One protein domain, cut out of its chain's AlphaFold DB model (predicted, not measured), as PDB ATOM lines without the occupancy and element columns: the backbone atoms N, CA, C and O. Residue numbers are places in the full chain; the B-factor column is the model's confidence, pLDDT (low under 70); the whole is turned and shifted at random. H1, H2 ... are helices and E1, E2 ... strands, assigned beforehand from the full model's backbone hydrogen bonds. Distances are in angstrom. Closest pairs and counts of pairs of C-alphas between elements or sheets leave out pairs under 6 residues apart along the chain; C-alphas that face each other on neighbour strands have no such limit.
ATOM      1  N   HIS A 203     157.489 126.356 142.457       72.44
ATOM      2  CA  HIS A 203     157.891 125.698 141.213       72.44
ATOM      3  C   HIS A 203     158.801 124.498 141.538       72.44
ATOM      4  O   HIS A 203     159.324 124.406 142.646       72.44
ATOM      5  N   HIS A 204     159.029 123.602 140.578       78.06
ATOM      6  CA  HIS A 204     160.118 122.623 140.603       78.06
ATOM      7  C   HIS A 204     161.152 122.948 139.523       78.06
ATOM      8  O   HIS A 204     160.792 123.144 138.361       78.06
ATOM      9  N   LEU A 205     162.437 122.960 139.890       78.38
ATOM     10  CA  LEU A 205     163.544 123.095 138.939       78.38
ATOM     11  C   LEU A 205     163.946 121.721 138.391       78.38
ATOM     12  O   LEU A 205     164.571 120.918 139.083       78.38
ATOM     13  N   LEU A 206     163.583 121.439 137.143       75.19
ATOM     14  CA  LEU A 206     163.929 120.206 136.438       75.19
ATOM     15  C   LEU A 206     165.371 120.265 135.890       75.19
ATOM     16  O   LEU A 206     165.821 121.341 135.489       75.19
ATOM     17  N   PRO A 207     166.108 119.137 135.841       67.88
ATOM     18  CA  PRO A 207     165.701 117.790 136.264       67.88
ATOM     19  C   PRO A 207     165.812 117.539 137.780       67.88
ATOM     20  O   PRO A 207     165.309 116.532 138.269       67.88
ATOM     21  N   LEU A 208     166.445 118.443 138.539       68.69
ATOM     22  CA  LEU A 208     166.789 118.239 139.956       68.69
ATOM     23  C   LEU A 208     165.577 118.104 140.898       68.69
ATOM     24  O   LEU A 208     165.730 117.672 142.037       68.69
ATOM     25  N   SER A 209     164.381 118.470 140.429       73.19
ATOM     26  CA  SER A 209     163.104 118.432 141.158       73.19
ATOM     27  C   SER A 209     163.074 119.285 142.437       73.19
ATOM     28  O   SER A 209     162.163 119.154 143.255       73.19
ATOM     29  N   LEU A 210     164.035 120.204 142.600       72.69
ATOM     30  CA  LEU A 210     164.128 121.098 143.756       72.69
ATOM     31  C   LEU A 210     162.884 122.000 143.828       72.69
ATOM     32  O   LEU A 210     162.604 122.681 142.836       72.69
ATOM     33  N   PRO A 211     162.139 122.022 144.951       75.56
ATOM     34  CA  PRO A 211     161.041 122.961 145.143       75.56
ATOM     35  C   PRO A 211     161.604 124.374 145.322       75.56
ATOM     36  O   PRO A 211     162.577 124.557 146.049       75.56
ATOM     37  N   THR A 212     161.012 125.376 144.674       78.88
ATOM     38  CA  THR A 212     161.506 126.761 144.710       78.88
ATOM     39  C   THR A 212     160.412 127.813 144.690       78.88
ATOM     40  O   THR A 212     159.329 127.588 144.158       78.88
ATOM     41  N   THR A 213     160.713 129.002 145.211       78.94
ATOM     42  CA  THR A 213     159.885 130.206 145.033       78.94
ATOM     43  C   THR A 213     160.439 131.017 143.863       78.94
ATOM     44  O   THR A 213     161.623 131.347 143.856       78.94
ATOM     45  N   PHE A 214     159.616 131.368 142.873       78.94
ATOM     46  CA  PHE A 214     160.021 132.317 141.826       78.94
ATOM     47  C   PHE A 214     160.168 133.727 142.417       78.94
ATOM     48  O   PHE A 214     159.260 134.189 143.105       78.94
ATOM     49  N   LEU A 215     161.279 134.416 142.126       75.19
ATOM     50  CA  LEU A 215     161.531 135.775 142.620       75.19
ATOM     51  C   LEU A 215     161.445 136.828 141.512       75.19
ATOM     52  O   LEU A 215     160.765 137.841 141.668       75.19
ATOM     53  N   SER A 216     162.164 136.634 140.401       73.56
ATOM     54  CA  SER A 216     162.297 137.677 139.376       73.56
ATOM     55  C   SER A 216     162.805 137.141 138.031       73.56
ATOM     56  O   SER A 216     163.715 136.308 138.019       73.56
ATOM     57  N   PRO A 217     162.295 137.626 136.882       76.00
ATOM     58  CA  PRO A 217     162.828 137.277 135.570       76.00
ATOM     59  C   PRO A 217     164.129 138.056 135.287       76.00
ATOM     60  O   PRO A 217     164.225 139.257 135.532       76.00
ATOM     61  N   LEU A 218     165.147 137.400 134.723       78.75
ATOM     62  CA  LEU A 218     166.521 137.916 134.663       78.75
ATOM     63  C   LEU A 218     166.968 138.221 133.225       78.75
ATOM     64  O   LEU A 218     166.909 137.359 132.353       78.75
ATOM     65  N   LYS A 219     167.452 139.445 132.968       76.75
ATOM     66  CA  LYS A 219     168.122 139.787 131.698       76.75
ATOM     67  C   LYS A 219     169.630 139.629 131.865       76.75
ATOM     68  O   LYS A 219     170.265 140.437 132.537       76.75
ATOM     69  N   LEU A 220     170.185 138.585 131.259       74.81
ATOM     70  CA  LEU A 220     171.623 138.311 131.239       74.81
ATOM     71  C   LEU A 220     172.304 138.983 130.043       74.81
ATOM     72  O   LEU A 220     171.722 139.109 128.965       74.81
ATOM     73  N   ALA A 221     173.566 139.375 130.217       77.31
ATOM     74  CA  ALA A 221     174.407 139.796 129.102       77.31
ATOM     75  C   ALA A 221     174.858 138.577 128.277       77.31
ATOM     76  O   ALA A 221     175.123 137.514 128.835       77.31
ATOM     77  N   LEU A 222     175.037 138.740 126.960       70.19
ATOM     78  CA  LEU A 222     175.409 137.646 126.045       70.19
ATOM     79  C   LEU A 222     176.593 136.764 126.532       70.19
ATOM     80  O   LEU A 222     176.474 135.543 126.431       70.19
ATOM     81  N   PRO A 223     177.688 137.299 127.123       71.00
ATOM     82  CA  PRO A 223     178.766 136.463 127.671       71.00
ATOM     83  C   PRO A 223     178.338 135.601 128.871       71.00
ATOM     84  O   PRO A 223     178.831 134.487 129.035       71.00
ATOM     85  N   GLN A 224     177.411 136.093 129.700       77.00
ATOM     86  CA  GLN A 224     176.865 135.363 130.848       77.00
ATOM     87  C   GLN A 224     175.939 134.239 130.378       77.00
ATOM     88  O   GLN A 224     176.050 133.118 130.870       77.00
ATOM     89  N   THR A 225     175.091 134.510 129.377       79.00
ATOM     90  CA  THR A 225     174.242 133.497 128.735       79.00
ATOM     91  C   THR A 225     175.089 132.377 128.135       79.00
ATOM     92  O   THR A 225     174.866 131.217 128.456       79.00
ATOM     93  N   ILE A 226     176.121 132.705 127.345       78.44
ATOM     94  CA  ILE A 226     177.028 131.706 126.752       78.44
ATOM     95  C   ILE A 226     177.728 130.870 127.838       78.44
ATOM     96  O   ILE A 226     177.825 129.650 127.696       78.44
ATOM     97  N   ARG A 227     178.177 131.489 128.944       78.06
ATOM     98  CA  ARG A 227     178.803 130.765 130.064       78.06
ATOM     99  C   ARG A 227     177.825 129.816 130.760       78.06
ATOM    100  O   ARG A 227     178.194 128.670 131.007       78.06
ATOM    101  N   LEU A 228     176.605 130.262 131.070       79.75
ATOM    102  CA  LEU A 228     175.591 129.395 131.676       79.75
ATOM    103  C   LEU A 228     175.190 128.261 130.735       79.75
ATOM    104  O   LEU A 228     175.115 127.120 131.175       79.75
ATOM    105  N   GLU A 229     175.004 128.533 129.443       82.25
ATOM    106  CA  GLU A 229     174.694 127.483 128.473       82.25
ATOM    107  C   GLU A 229     175.793 126.424 128.378       82.25
ATOM    108  O   GLU A 229     175.476 125.239 128.321       82.25
ATOM    109  N   ALA A 230     177.066 126.829 128.396       80.06
ATOM    110  CA  ALA A 230     178.192 125.900 128.416       80.06
ATOM    111  C   ALA A 230     178.254 125.090 129.725       80.06
ATOM    112  O   ALA A 230     178.548 123.897 129.691       80.06
ATOM    113  N   ALA A 231     177.938 125.706 130.868       79.25
ATOM    114  CA  ALA A 231     177.916 125.027 132.163       79.25
ATOM    115  C   ALA A 231     176.751 124.024 132.285       79.25
ATOM    116  O   ALA A 231     176.949 122.918 132.781       79.25
ATOM    117  N   PHE A 232     175.555 124.365 131.787       81.44
ATOM    118  CA  PHE A 232     174.419 123.438 131.716       81.44
ATOM    119  C   PHE A 232     174.676 122.313 130.694       81.44
ATOM    120  O   PHE A 232     174.413 121.150 130.996       81.44
ATOM    121  N   ASP A 233     175.261 122.616 129.524       82.38
ATOM    122  CA  ASP A 233     175.677 121.602 128.539       82.38
ATOM    123  C   ASP A 233     176.707 120.611 129.115       82.38
ATOM    124  O   ASP A 233     176.695 119.447 128.718       82.38
ATOM    125  N   ALA A 234     177.580 121.059 130.026       77.12
ATOM    126  CA  ALA A 234     178.629 120.243 130.639       77.12
ATOM    127  C   ALA A 234     178.165 119.429 131.861       77.12
ATOM    128  O   ALA A 234     178.583 118.285 132.006       77.12
ATOM    129  N   LEU A 235     177.324 120.000 132.735       73.94
ATOM    130  CA  LEU A 235     176.908 119.363 133.999       73.94
ATOM    131  C   LEU A 235     175.577 118.600 133.915       73.94
ATOM    132  O   LEU A 235     175.344 117.709 134.726       73.94
ATOM    133  N   ILE A 236     174.695 118.954 132.973       75.44
ATOM    134  CA  ILE A 236     173.355 118.350 132.823       75.44
ATOM    135  C   ILE A 236     173.178 117.696 131.437       75.44
ATOM    136  O   ILE A 236     172.301 116.856 131.252       75.44
ATOM    137  N   GLY A 237     174.052 118.011 130.475       76.25
ATOM    138  CA  GLY A 237     174.009 117.459 129.121       76.25
ATOM    139  C   GLY A 237     173.030 118.207 128.213       76.25
ATOM    140  O   GLY A 237     171.989 118.699 128.647       76.25
ATOM    141  N   ARG A 238     173.366 118.307 126.919       77.88
ATOM    142  CA  ARG A 238     172.706 119.185 125.922       77.88
ATOM    143  C   ARG A 238     171.184 119.027 125.798       77.88
ATOM    144  O   ARG A 238     170.523 119.931 125.283       77.88
ATOM    145  N   ASP A 239     170.623 117.914 126.260       74.56
ATOM    146  CA  ASP A 239     169.184 117.648 126.274       74.56
ATOM    147  C   ASP A 239     168.366 118.666 127.078       74.56
ATOM    148  O   ASP A 239     167.199 118.878 126.748       74.56
ATOM    149  N   TRP A 240     168.972 119.390 128.032       78.00
ATOM    150  CA  TRP A 240     168.313 120.493 128.754       78.00
ATOM    151  C   TRP A 240     167.746 121.581 127.817       78.00
ATOM    152  O   TRP A 240     166.835 122.315 128.197       78.00
ATOM    153  N   LYS A 241     168.249 121.683 126.575       80.88
ATOM    154  CA  LYS A 241     167.793 122.639 125.547       80.88
ATOM    155  C   LYS A 241     166.495 122.215 124.839       80.88
ATOM    156  O   LYS A 241     165.909 123.032 124.121       80.88
ATOM    157  N   LYS A 242     166.018 120.977 125.029       75.31
ATOM    158  CA  LYS A 242     164.687 120.533 124.574       75.31
ATOM    159  C   LYS A 242     163.604 121.381 125.265       75.31
ATOM    160  O   LYS A 242     163.769 121.811 126.399       75.31
ATOM    161  N   GLY A 243     162.521 121.705 124.556       67.94
ATOM    162  CA  GLY A 243     161.433 122.558 125.069       67.94
ATOM    163  C   GLY A 243     161.684 124.080 125.083       67.94
ATOM    164  O   GLY A 243     160.718 124.844 125.053       67.94
ATOM    165  N   ARG A 244     162.939 124.560 125.031       75.50
ATOM    166  CA  ARG A 244     163.264 126.008 125.054       75.50
ATOM    167  C   ARG A 244     162.567 126.801 123.942       75.50
ATOM    168  O   ARG A 244     161.986 127.853 124.193       75.50
ATOM    169  N   LYS A 245     162.572 126.270 122.712       69.94
ATOM    170  CA  LYS A 245     161.903 126.903 121.559       69.94
ATOM    171  C   LYS A 245     160.383 126.968 121.724       69.94
ATOM    172  O   LYS A 245     159.800 127.997 121.416       69.94
ATOM    173  N   SER A 246     159.745 125.908 122.223       65.56
ATOM    174  CA  SER A 246     158.286 125.868 122.382       65.56
ATOM    175  C   SER A 246     157.787 126.780 123.505       65.56
ATOM    176  O   SER A 246     156.710 127.353 123.354       65.56
ATOM    177  N   LEU A 247     158.565 126.994 124.576       66.19
ATOM    178  CA  LEU A 247     158.253 128.041 125.560       66.19
ATOM    179  C   LEU A 247     158.298 129.432 124.910       66.19
ATOM    180  O   LEU A 247     157.298 130.145 124.960       66.19
ATOM    181  N   LEU A 248     159.397 129.775 124.230       64.62
ATOM    182  CA  LEU A 248     159.542 131.062 123.537       64.62
ATOM    183  C   LEU A 248     158.413 131.312 122.526       64.62
ATOM    184  O   LEU A 248     157.845 132.401 122.490       64.62
ATOM    185  N   THR A 249     158.035 130.302 121.735       64.94
ATOM    186  CA  THR A 249     156.894 130.404 120.814       64.94
ATOM    187  C   THR A 249     155.570 130.590 121.561       64.94
ATOM    188  O   THR A 249     154.764 131.420 121.146       64.94
ATOM    189  N   ARG A 250     155.337 129.880 122.675       65.75
ATOM    190  CA  ARG A 250     154.102 130.017 123.464       65.75
ATOM    191  C   ARG A 250     153.974 131.404 124.092       65.75
ATOM    192  O   ARG A 250     152.900 131.988 124.032       65.75
ATOM    193  N   GLU A 251     155.040 131.944 124.674       62.12
ATOM    194  CA  GLU A 251     155.019 133.264 125.321       62.12
ATOM    195  C   GLU A 251     154.883 134.408 124.303       62.12
ATOM    196  O   GLU A 251     154.126 135.354 124.534       62.12
ATOM    197  N   LEU A 252     155.512 134.266 123.129       61.25
ATOM    198  CA  LEU A 252     155.333 135.174 121.993       61.25
ATOM    199  C   LEU A 252     153.875 135.186 121.492       61.25
ATOM    200  O   LEU A 252     153.323 136.255 121.237       61.25
ATOM    201  N   VAL A 253     153.230 134.014 121.399       60.75
ATOM    202  CA  VAL A 253     151.800 133.880 121.046       60.75
ATOM    203  C   VAL A 253     150.884 134.443 122.143       60.75
ATOM    204  O   VAL A 253     149.864 135.052 121.831       60.75
ATOM    205  N   MET A 254     151.272 134.329 123.416       63.78
ATOM    206  CA  MET A 254     150.583 134.950 124.560       63.78
ATOM    207  C   MET A 254     150.785 136.479 124.642       63.78
ATOM    208  O   MET A 254     150.265 137.121 125.554       63.78
ATOM    209  N   GLY A 255     151.525 137.085 123.705       41.72
ATOM    210  CA  GLY A 255     151.672 138.537 123.582       41.72
ATOM    211  C   GLY A 255     152.589 139.195 124.620       41.72
ATOM    212  O   GLY A 255     152.636 140.428 124.689       41.72
ATOM    213  N   GLN A 256     153.334 138.415 125.410       56.22
ATOM    214  CA  GLN A 256     154.324 138.951 126.345       56.22
ATOM    215  C   GLN A 256     155.534 139.475 125.557       56.22
ATOM    216  O   GLN A 256     156.218 138.727 124.869       56.22
ATOM    217  N   LYS A 257     155.781 140.790 125.625       43.53
ATOM    218  CA  LYS A 257     156.828 141.464 124.828       43.53
ATOM    219  C   LYS A 257     158.229 141.403 125.437       43.53
ATOM    220  O   LYS A 257     159.201 141.687 124.744       43.53
ATOM    221  N   ASP A 258     158.323 141.002 126.699       47.59
ATOM    222  CA  ASP A 258     159.565 140.779 127.431       47.59
ATOM    223  C   ASP A 258     159.590 139.326 127.927       47.59
ATOM    224  O   ASP A 258     159.274 139.037 129.079       47.59
ATOM    225  N   THR A 259     159.937 138.394 127.038       55.12
ATOM    226  CA  THR A 259     160.148 136.976 127.370       55.12
ATOM    227  C   THR A 259     161.582 136.780 127.865       55.12
ATOM    228  O   THR A 259     162.534 136.926 127.093       55.12
ATOM    229  N   HIS A 260     161.764 136.487 129.152       62.69
ATOM    230  CA  HIS A 260     163.088 136.269 129.739       62.69
ATOM    231  C   HIS A 260     163.400 134.767 129.779       62.69
ATOM    232  O   HIS A 260     162.763 134.024 130.517       62.69
ATOM    233  N   GLU A 261     164.422 134.321 129.043       72.88
ATOM    234  CA  GLU A 261     164.829 132.902 129.027       72.88
ATOM    235  C   GLU A 261     165.307 132.370 130.389       72.88
ATOM    236  O   GLU A 261     165.307 131.161 130.609       72.88
ATOM    237  N   TRP A 262     165.728 133.263 131.288       82.94
ATOM    238  CA  TRP A 262     166.319 132.952 132.587       82.94
ATOM    239  C   TRP A 262     165.586 133.700 133.699       82.94
ATOM    240  O   TRP A 262     165.168 134.845 133.519       82.94
ATOM    241  N   ALA A 263     165.476 133.083 134.873       83.75
ATOM    242  CA  ALA A 263     164.889 133.701 136.056       83.75
ATOM    243  C   ALA A 263     165.637 133.303 137.335       83.75
ATOM    244  O   ALA A 263     166.379 132.320 137.361       83.75
ATOM    245  N   VAL A 264     165.446 134.106 138.385       84.19
ATOM    246  CA  VAL A 264     165.971 133.866 139.731       84.19
ATOM    247  C   VAL A 264     164.890 133.221 140.592       84.19
ATOM    248  O   VAL A 264     163.762 133.714 140.687       84.19
ATOM    249  N   TYR A 265     165.275 132.128 141.238       84.75
ATOM    250  CA  TYR A 265     164.468 131.299 142.118       84.75
ATOM    251  C   TYR A 265     165.141 131.190 143.487       84.75
ATOM    252  O   TYR A 265     166.365 131.132 143.583       84.75
ATOM    253  N   TRP A 266     164.346 131.107 144.546       84.12
ATOM    254  CA  TRP A 266     164.803 130.720 145.875       84.12
ATOM    255  C   TRP A 266     164.669 129.213 146.050       84.12
ATOM    256  O   TRP A 266     163.548 128.706 145.997       84.12
ATOM    257  N   VAL A 267     165.771 128.504 146.291       81.56
ATOM    258  CA  VAL A 267     165.725 127.131 146.814       81.56
ATOM    259  C   VAL A 267     165.801 127.225 148.342       81.56
ATOM    260  O   VAL A 267     166.859 127.601 148.848       81.56
ATOM    261  N   PRO A 268     164.726 126.924 149.096       74.00
ATOM    262  CA  PRO A 268     164.818 126.819 150.544       74.00
ATOM    263  C   PRO A 268     165.678 125.607 150.920       74.00
ATOM    264  O   PRO A 268     165.545 124.527 150.339       74.00
ATOM    265  N   LEU A 269     166.549 125.786 151.909       67.62
ATOM    266  CA  LEU A 269     167.211 124.674 152.585       67.62
ATOM    267  C   LEU A 269     166.280 124.119 153.678       67.62
ATOM    268  O   LEU A 269     165.163 124.598 153.865       67.62
ATOM    269  N   ARG A 270     166.707 123.068 154.389       51.75
ATOM    270  CA  ARG A 270     165.869 122.420 155.421       51.75
ATOM    271  C   ARG A 270     165.649 123.273 156.684       51.75
ATOM    272  O   ARG A 270     164.842 122.888 157.516       51.75
ATOM    273  N   GLN A 271     166.347 124.400 156.824       46.78
ATOM    274  CA  GLN A 271     166.269 125.307 157.975       46.78
ATOM    275  C   GLN A 271     165.369 126.515 157.654       46.78
ATOM    276  O   GLN A 271     165.427 127.083 156.559       46.78
ATOM    277  N   GLU A 272     164.501 126.900 158.594       52.38
ATOM    278  CA  GLU A 272     163.462 127.913 158.363       52.38
ATOM    279  C   GLU A 272     164.032 129.301 158.030       52.38
ATOM    280  O   GLU A 272     164.625 129.975 158.869       52.38
ATOM    281  N   GLY A 273     163.762 129.774 156.810       54.84
ATOM    282  CA  GLY A 273     164.166 131.107 156.352       54.84
ATOM    283  C   GLY A 273     165.555 131.173 155.714       54.84
ATOM    284  O   GLY A 273     165.982 132.263 155.337       54.84
ATOM    285  N   GLU A 274     166.231 130.038 155.531       69.81
ATOM    286  CA  GLU A 274     167.527 129.950 154.854       69.81
ATOM    287  C   GLU A 274     167.419 129.222 153.509       69.81
ATOM    288  O   GLU A 274     166.539 128.389 153.277       69.81
ATOM    289  N   GLY A 275     168.298 129.573 152.575       78.75
ATOM    290  CA  GLY A 275     168.195 129.112 151.198       78.75
ATOM    291  C   GLY A 275     169.282 129.652 150.285       78.75
ATOM    292  O   GLY A 275     170.228 130.314 150.715       78.75
ATOM    293  N   VAL A 276     169.150 129.331 149.003       82.75
ATOM    294  CA  VAL A 276     170.148 129.614 147.972       82.75
ATOM    295  C   VAL A 276     169.459 130.226 146.752       82.75
ATOM    296  O   VAL A 276     168.592 129.613 146.115       82.75
ATOM    297  N   LEU A 277     169.872 131.446 146.402       84.12
ATOM    298  CA  LEU A 277     169.446 132.119 145.177       84.12
ATOM    299  C   LEU A 277     169.991 131.378 143.955       84.12
ATOM    300  O   LEU A 277     171.187 131.118 143.848       84.12
ATOM    301  N   THR A 278     169.106 131.043 143.023       86.25
ATOM    302  CA  THR A 278     169.378 130.111 141.926       86.25
ATOM    303  C   THR A 278     168.923 130.691 140.595       86.25
ATOM    304  O   THR A 278     167.787 131.135 140.471       86.25
ATOM    305  N   VAL A 279     169.786 130.663 139.581       88.38
ATOM    306  CA  VAL A 279     169.468 131.084 138.209       88.38
ATOM    307  C   VAL A 279     169.175 129.848 137.371       88.38
ATOM    308  O   VAL A 279     170.056 129.016 137.154       88.38
ATOM    309  N   TRP A 280     167.939 129.740 136.885       88.44
ATOM    310  CA  TRP A 280     167.461 128.592 136.107       88.44
ATOM    311  C   TRP A 280     166.790 129.058 134.805       88.44
ATOM    312  O   TRP A 280     166.210 130.152 134.783       88.44
ATOM    313  N   PRO A 281     166.856 128.277 133.709       86.50
ATOM    314  CA  PRO A 281     166.138 128.607 132.487       86.50
ATOM    315  C   PRO A 281     164.634 128.351 132.668       86.50
ATOM    316  O   PRO A 281     164.227 127.313 133.197       86.50
ATOM    317  N   GLY A 282     163.801 129.289 132.213       77.06
ATOM    318  CA  GLY A 282     162.364 129.312 132.519       77.06
ATOM    319  C   GLY A 282     161.595 128.074 132.042       77.06
ATOM    320  O   GLY A 282     160.671 127.622 132.715       77.06
ATOM    321  N   HIS A 283     162.015 127.450 130.935       77.31
ATOM    322  CA  HIS A 283     161.373 126.237 130.404       77.31
ATOM    323  C   HIS A 283     161.667 124.959 131.198       77.31
ATOM    324  O   HIS A 283     161.052 123.934 130.916       77.31
ATOM    325  N   LEU A 284     162.562 125.014 132.192       78.25
ATOM    326  CA  LEU A 284     162.815 123.926 133.142       78.25
ATOM    327  C   LEU A 284     162.271 124.221 134.551       78.25
ATOM    328  O   LEU A 284     162.516 123.441 135.467       78.25
ATOM    329  N   ALA A 285     161.535 125.319 134.742       77.50
ATOM    330  CA  ALA A 285     160.880 125.651 136.004       77.50
ATOM    331  C   ALA A 285     159.368 125.386 135.909       77.50
ATOM    332  O   ALA A 285     158.589 126.246 135.498       77.50
ATOM    333  N   ALA A 286     158.939 124.182 136.286       68.88
ATOM    334  CA  ALA A 286     157.530 123.796 136.234       68.88
ATOM    335  C   ALA A 286     156.767 124.360 137.453       68.88
ATOM    336  O   ALA A 286     157.138 124.036 138.580       68.88
ATOM    337  N   PRO A 287     155.708 125.180 137.294       61.69
ATOM    338  CA  PRO A 287     154.901 125.641 138.426       61.69
ATOM    339  C   PRO A 287     154.121 124.475 139.047       61.69
ATOM    340  O   PRO A 287     153.554 123.657 138.318       61.69
ATOM    341  N   ILE A 288     154.028 124.418 140.380       54.09
ATOM    342  CA  ILE A 288     153.275 123.363 141.077       54.09
ATOM    343  C   ILE A 288     151.769 123.610 140.916       54.09
ATOM    344  O   ILE A 288     151.121 124.270 141.730       54.09
ATOM    345  N   LYS A 289     151.192 123.059 139.846       39.34
ATOM    346  CA  LYS A 289     149.742 122.923 139.676       39.34
ATOM    347  C   LYS A 289     149.281 121.551 140.162       39.34
ATOM    348  O   LYS A 289     149.947 120.547 139.930       39.34
ATOM    349  N   ARG A 290     148.103 121.502 140.795       34.53
ATOM    350  CA  ARG A 290     147.374 120.241 141.015       34.53
ATOM    351  C   ARG A 290     147.081 119.587 139.660       34.53
ATOM    352  O   ARG A 290     146.802 120.296 138.695       34.53
ATOM    353  N   THR A 670     173.689 139.665 146.129       73.62
ATOM    354  CA  THR A 670     173.962 138.299 146.591       73.62
ATOM    355  C   THR A 670     174.301 137.361 145.424       73.62
ATOM    356  O   THR A 670     173.693 137.459 144.355       73.62
ATOM    357  N   ARG A 671     175.279 136.453 145.592       79.88
ATOM    358  CA  ARG A 671     175.671 135.466 144.560       79.88
ATOM    359  C   ARG A 671     174.509 134.520 144.256       79.88
ATOM    360  O   ARG A 671     173.842 134.048 145.168       79.88
ATOM    361  N   CYS A 672     174.300 134.227 142.974       80.06
ATOM    362  CA  CYS A 672     173.361 133.203 142.527       80.06
ATOM    363  C   CYS A 672     174.095 131.947 142.032       80.06
ATOM    364  O   CYS A 672     175.123 132.049 141.359       80.06
ATOM    365  N   VAL A 673     173.536 130.775 142.323       83.88
ATOM    366  CA  VAL A 673     174.001 129.457 141.865       83.88
ATOM    367  C   VAL A 673     173.354 129.105 140.523       83.88
ATOM    368  O   VAL A 673     172.174 129.372 140.308       83.88
ATOM    369  N   GLY A 674     174.123 128.522 139.601       81.56
ATOM    370  CA  GLY A 674     173.627 128.017 138.313       81.56
ATOM    371  C   GLY A 674     173.481 126.485 138.306       81.56
ATOM    372  O   GLY A 674     172.970 125.917 139.270       81.56
ATOM    373  N   PRO A 675     173.983 125.773 137.277       71.44
ATOM    374  CA  PRO A 675     173.981 124.305 137.249       71.44
ATOM    375  C   PRO A 675     174.975 123.687 138.255       71.44
ATOM    376  O   PRO A 675     174.970 122.477 138.466       71.44
ATOM    377  N   GLU A 676     175.788 124.522 138.918       72.25
ATOM    378  CA  GLU A 676     176.692 124.189 140.032       72.25
ATOM    379  C   GLU A 676     175.987 123.406 141.166       72.25
ATOM    380  O   GLU A 676     176.639 122.643 141.874       72.25
ATOM    381  N   TRP A 677     174.653 123.493 141.274       69.75
ATOM    382  CA  TRP A 677     173.805 122.633 142.116       69.75
ATOM    383  C   TRP A 677     174.071 121.127 142.012       69.75
ATOM    384  O   TRP A 677     173.898 120.420 143.002       69.75
ATOM    385  N   VAL A 678     174.481 120.631 140.839       62.59
ATOM    386  CA  VAL A 678     174.817 119.209 140.633       62.59
ATOM    387  C   VAL A 678     176.019 118.782 141.488       62.59
ATOM    388  O   VAL A 678     176.108 117.621 141.867       62.59
ATOM    389  N   VAL A 679     176.918 119.719 141.811       63.00
ATOM    390  CA  VAL A 679     178.182 119.473 142.528       63.00
ATOM    391  C   VAL A 679     178.115 119.963 143.980       63.00
ATOM    392  O   VAL A 679     178.643 119.317 144.877       63.00
ATOM    393  N   LEU A 680     177.435 121.086 144.240       60.03
ATOM    394  CA  LEU A 680     177.353 121.692 145.578       60.03
ATOM    395  C   LEU A 680     176.606 120.832 146.610       60.03
ATOM    396  O   LEU A 680     176.817 121.021 147.807       60.03
ATOM    397  N   ARG A 681     175.753 119.905 146.153       54.09
ATOM    398  CA  ARG A 681     174.860 119.081 146.982       54.09
ATOM    399  C   ARG A 681     175.569 118.307 148.096       54.09
ATOM    400  O   ARG A 681     174.972 118.134 149.156       54.09
ATOM    401  N   ASP A 682     176.795 117.850 147.851       47.12
ATOM    402  CA  ASP A 682     177.429 116.832 148.694       47.12
ATOM    403  C   ASP A 682     178.438 117.410 149.708       47.12
ATOM    404  O   ASP A 682     178.699 116.769 150.724       47.12
ATOM    405  N   THR A 683     178.977 118.620 149.483       48.53
ATOM    406  CA  THR A 683     179.963 119.256 150.395       48.53
ATOM    407  C   THR A 683     179.942 120.794 150.477       48.53
ATOM    408  O   THR A 683     180.584 121.336 151.371       48.53
ATOM    409  N   GLY A 684     179.254 121.523 149.584       57.47
ATOM    410  CA  GLY A 684     179.527 122.958 149.353       57.47
ATOM    411  C   GLY A 684     178.414 123.957 149.697       57.47
ATOM    412  O   GLY A 684     178.540 125.136 149.377       57.47
ATOM    413  N   VAL A 685     177.300 123.515 150.289       63.78
ATOM    414  CA  VAL A 685     176.077 124.338 150.413       63.78
ATOM    415  C   VAL A 685     176.261 125.584 151.293       63.78
ATOM    416  O   VAL A 685     175.773 126.656 150.933       63.78
ATOM    417  N   GLU A 686     176.975 125.473 152.417       61.19
ATOM    418  CA  GLU A 686     177.085 126.558 153.408       61.19
ATOM    419  C   GLU A 686     177.839 127.799 152.881       61.19
ATOM    420  O   GLU A 686     177.546 128.909 153.313       61.19
ATOM    421  N   GLU A 687     178.732 127.668 151.887       64.50
ATOM    422  CA  GLU A 687     179.447 128.817 151.289       64.50
ATOM    423  C   GLU A 687     178.554 129.739 150.440       64.50
ATOM    424  O   GLU A 687     178.913 130.888 150.171       64.50
ATOM    425  N   VAL A 688     177.402 129.241 149.974       67.62
ATOM    426  CA  VAL A 688     176.454 129.996 149.129       67.62
ATOM    427  C   VAL A 688     175.063 130.091 149.768       67.62
ATOM    428  O   VAL A 688     174.097 130.515 149.129       67.62
ATOM    429  N   LYS A 689     174.971 129.714 151.046       76.50
ATOM    430  CA  LYS A 689     173.789 129.831 151.892       76.50
ATOM    431  C   LYS A 689     173.508 131.289 152.234       76.50
ATOM    432  O   LYS A 689     174.407 132.089 152.483       76.50
ATOM    433  N   THR A 690     172.230 131.639 152.220       67.31
ATOM    434  CA  THR A 690     171.742 133.007 152.392       67.31
ATOM    435  C   THR A 690     170.449 133.002 153.203       67.31
ATOM    436  O   THR A 690     169.715 132.013 153.208       67.31
ATOM    437  N   THR A 691     170.154 134.103 153.890       74.25
ATOM    438  CA  THR A 691     168.890 134.300 154.613       74.25
ATOM    439  C   THR A 691     167.846 134.967 153.717       74.25
ATOM    440  O   THR A 691     168.178 135.731 152.811       74.25
ATOM    441  N   TRP A 692     166.569 134.665 153.951       65.12
ATOM    442  CA  TRP A 692     165.449 135.246 153.211       65.12
ATOM    443  C   TRP A 692     165.235 136.724 153.570       65.12
ATOM    444  O   TRP A 692     164.909 137.050 154.715       65.12
TER     445      TRP A 692
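Overview. This is residues 203 to 290 and 670 to 692 of the 1248 residues of the protein "Mediator of RNA polymerase II transcription subunit 13" of Cryptococcus wingfieldii CBS 7118 (UniProt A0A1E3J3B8). The main picture is a small, strongly twisted sheet of five strands that rolls over on itself at a bend in E2, like a partly open barrel, with E1 coming back to within 7.3 A of E4. The five helices lie off the E4 side of the sheet and off one end of it: H1 passes near E4 and only grazes the sheet, H2 and H3 lead on from H1 to one far end of the domain, and H4 and H5, which come after a cut, lie towards the other end, where H5 grazes the sheet at E4. The 111 printed residues hold, along the chain, E1 E2 H1 H2 H3 E3 E4 E5 H4 H5; the sheet's order is E4 E3 E2 E1 E5, all antiparallel, and the class is mixed, helices and strands. The whole is compact, with a radius of gyration of the C-alphas of 14.2 A and spans of 41 by 32 by 26 A.

Along the chain. Find C-alpha 203 at (157.891, 125.698, 141.213), where E1, residues 203 to 205, begins. E2 follows at 210 to 218, 19.3 A long, and bends by 77 degrees at residue 215. From C-alpha 222 at (175.409, 137.646, 126.045), H1 runs 20.0 A to residue 235. H2 is residues 238 to 241 and H3 244 to 253, 14.5 A long. E3, residues 262 to 268, is 19.0 A long; E4, 274 to 281, is 22.5 A long; E5 is 285 to 287. Beyond the cut come H4, 677 to 680, and H5, 685 to 688, ending at (176.454, 129.996, 149.129).

Arrangement. Begin with the hairpin E1 and E2, where N 205 and O 210 are 3.0 A apart. E2 pairs with E1 over 210 to 212 and with E3 over 213 to 218; there look for N 218 and O 262 at 2.8 A. In the hairpin E3 and E4, N 265 and O 278 are 2.8 A apart. Edge strand E5 is antiparallel to E1 at 157 degrees, with N 204 and O 286 at 2.8 A. H1 only grazes the sheet, with residues 225 to 232. H1 and H2 touch only at the corner, their closest C-alphas, Phe 232 and Arg 238, being 7.4 A apart. H3 is not on the sheet and is apart from H1. H5 only grazes the sheet, its closest C-alpha to E4 being Val 688, 6.4 A from that of Val 276. Residues 690 to 691 pair antiparallel with residues 274 to 275 of E4. In H1 and H3 every O i to N i+4 pair is within hydrogen-bond range; H2, H4 and H5 are too short for one.

Size, cuts and confidence. The two C-alphas farthest apart, those of Gly 255 and Thr 683, are 43.5 A apart. Residues 291 to 669 are not printed, and C-alphas 290 and 670 are 32.6 A apart across the cut. Of the links printed whole, none is long. Mean pLDDT of the printed part is 70.8; 44 residues are under 70, among them 245 to 260 and 677 to 688.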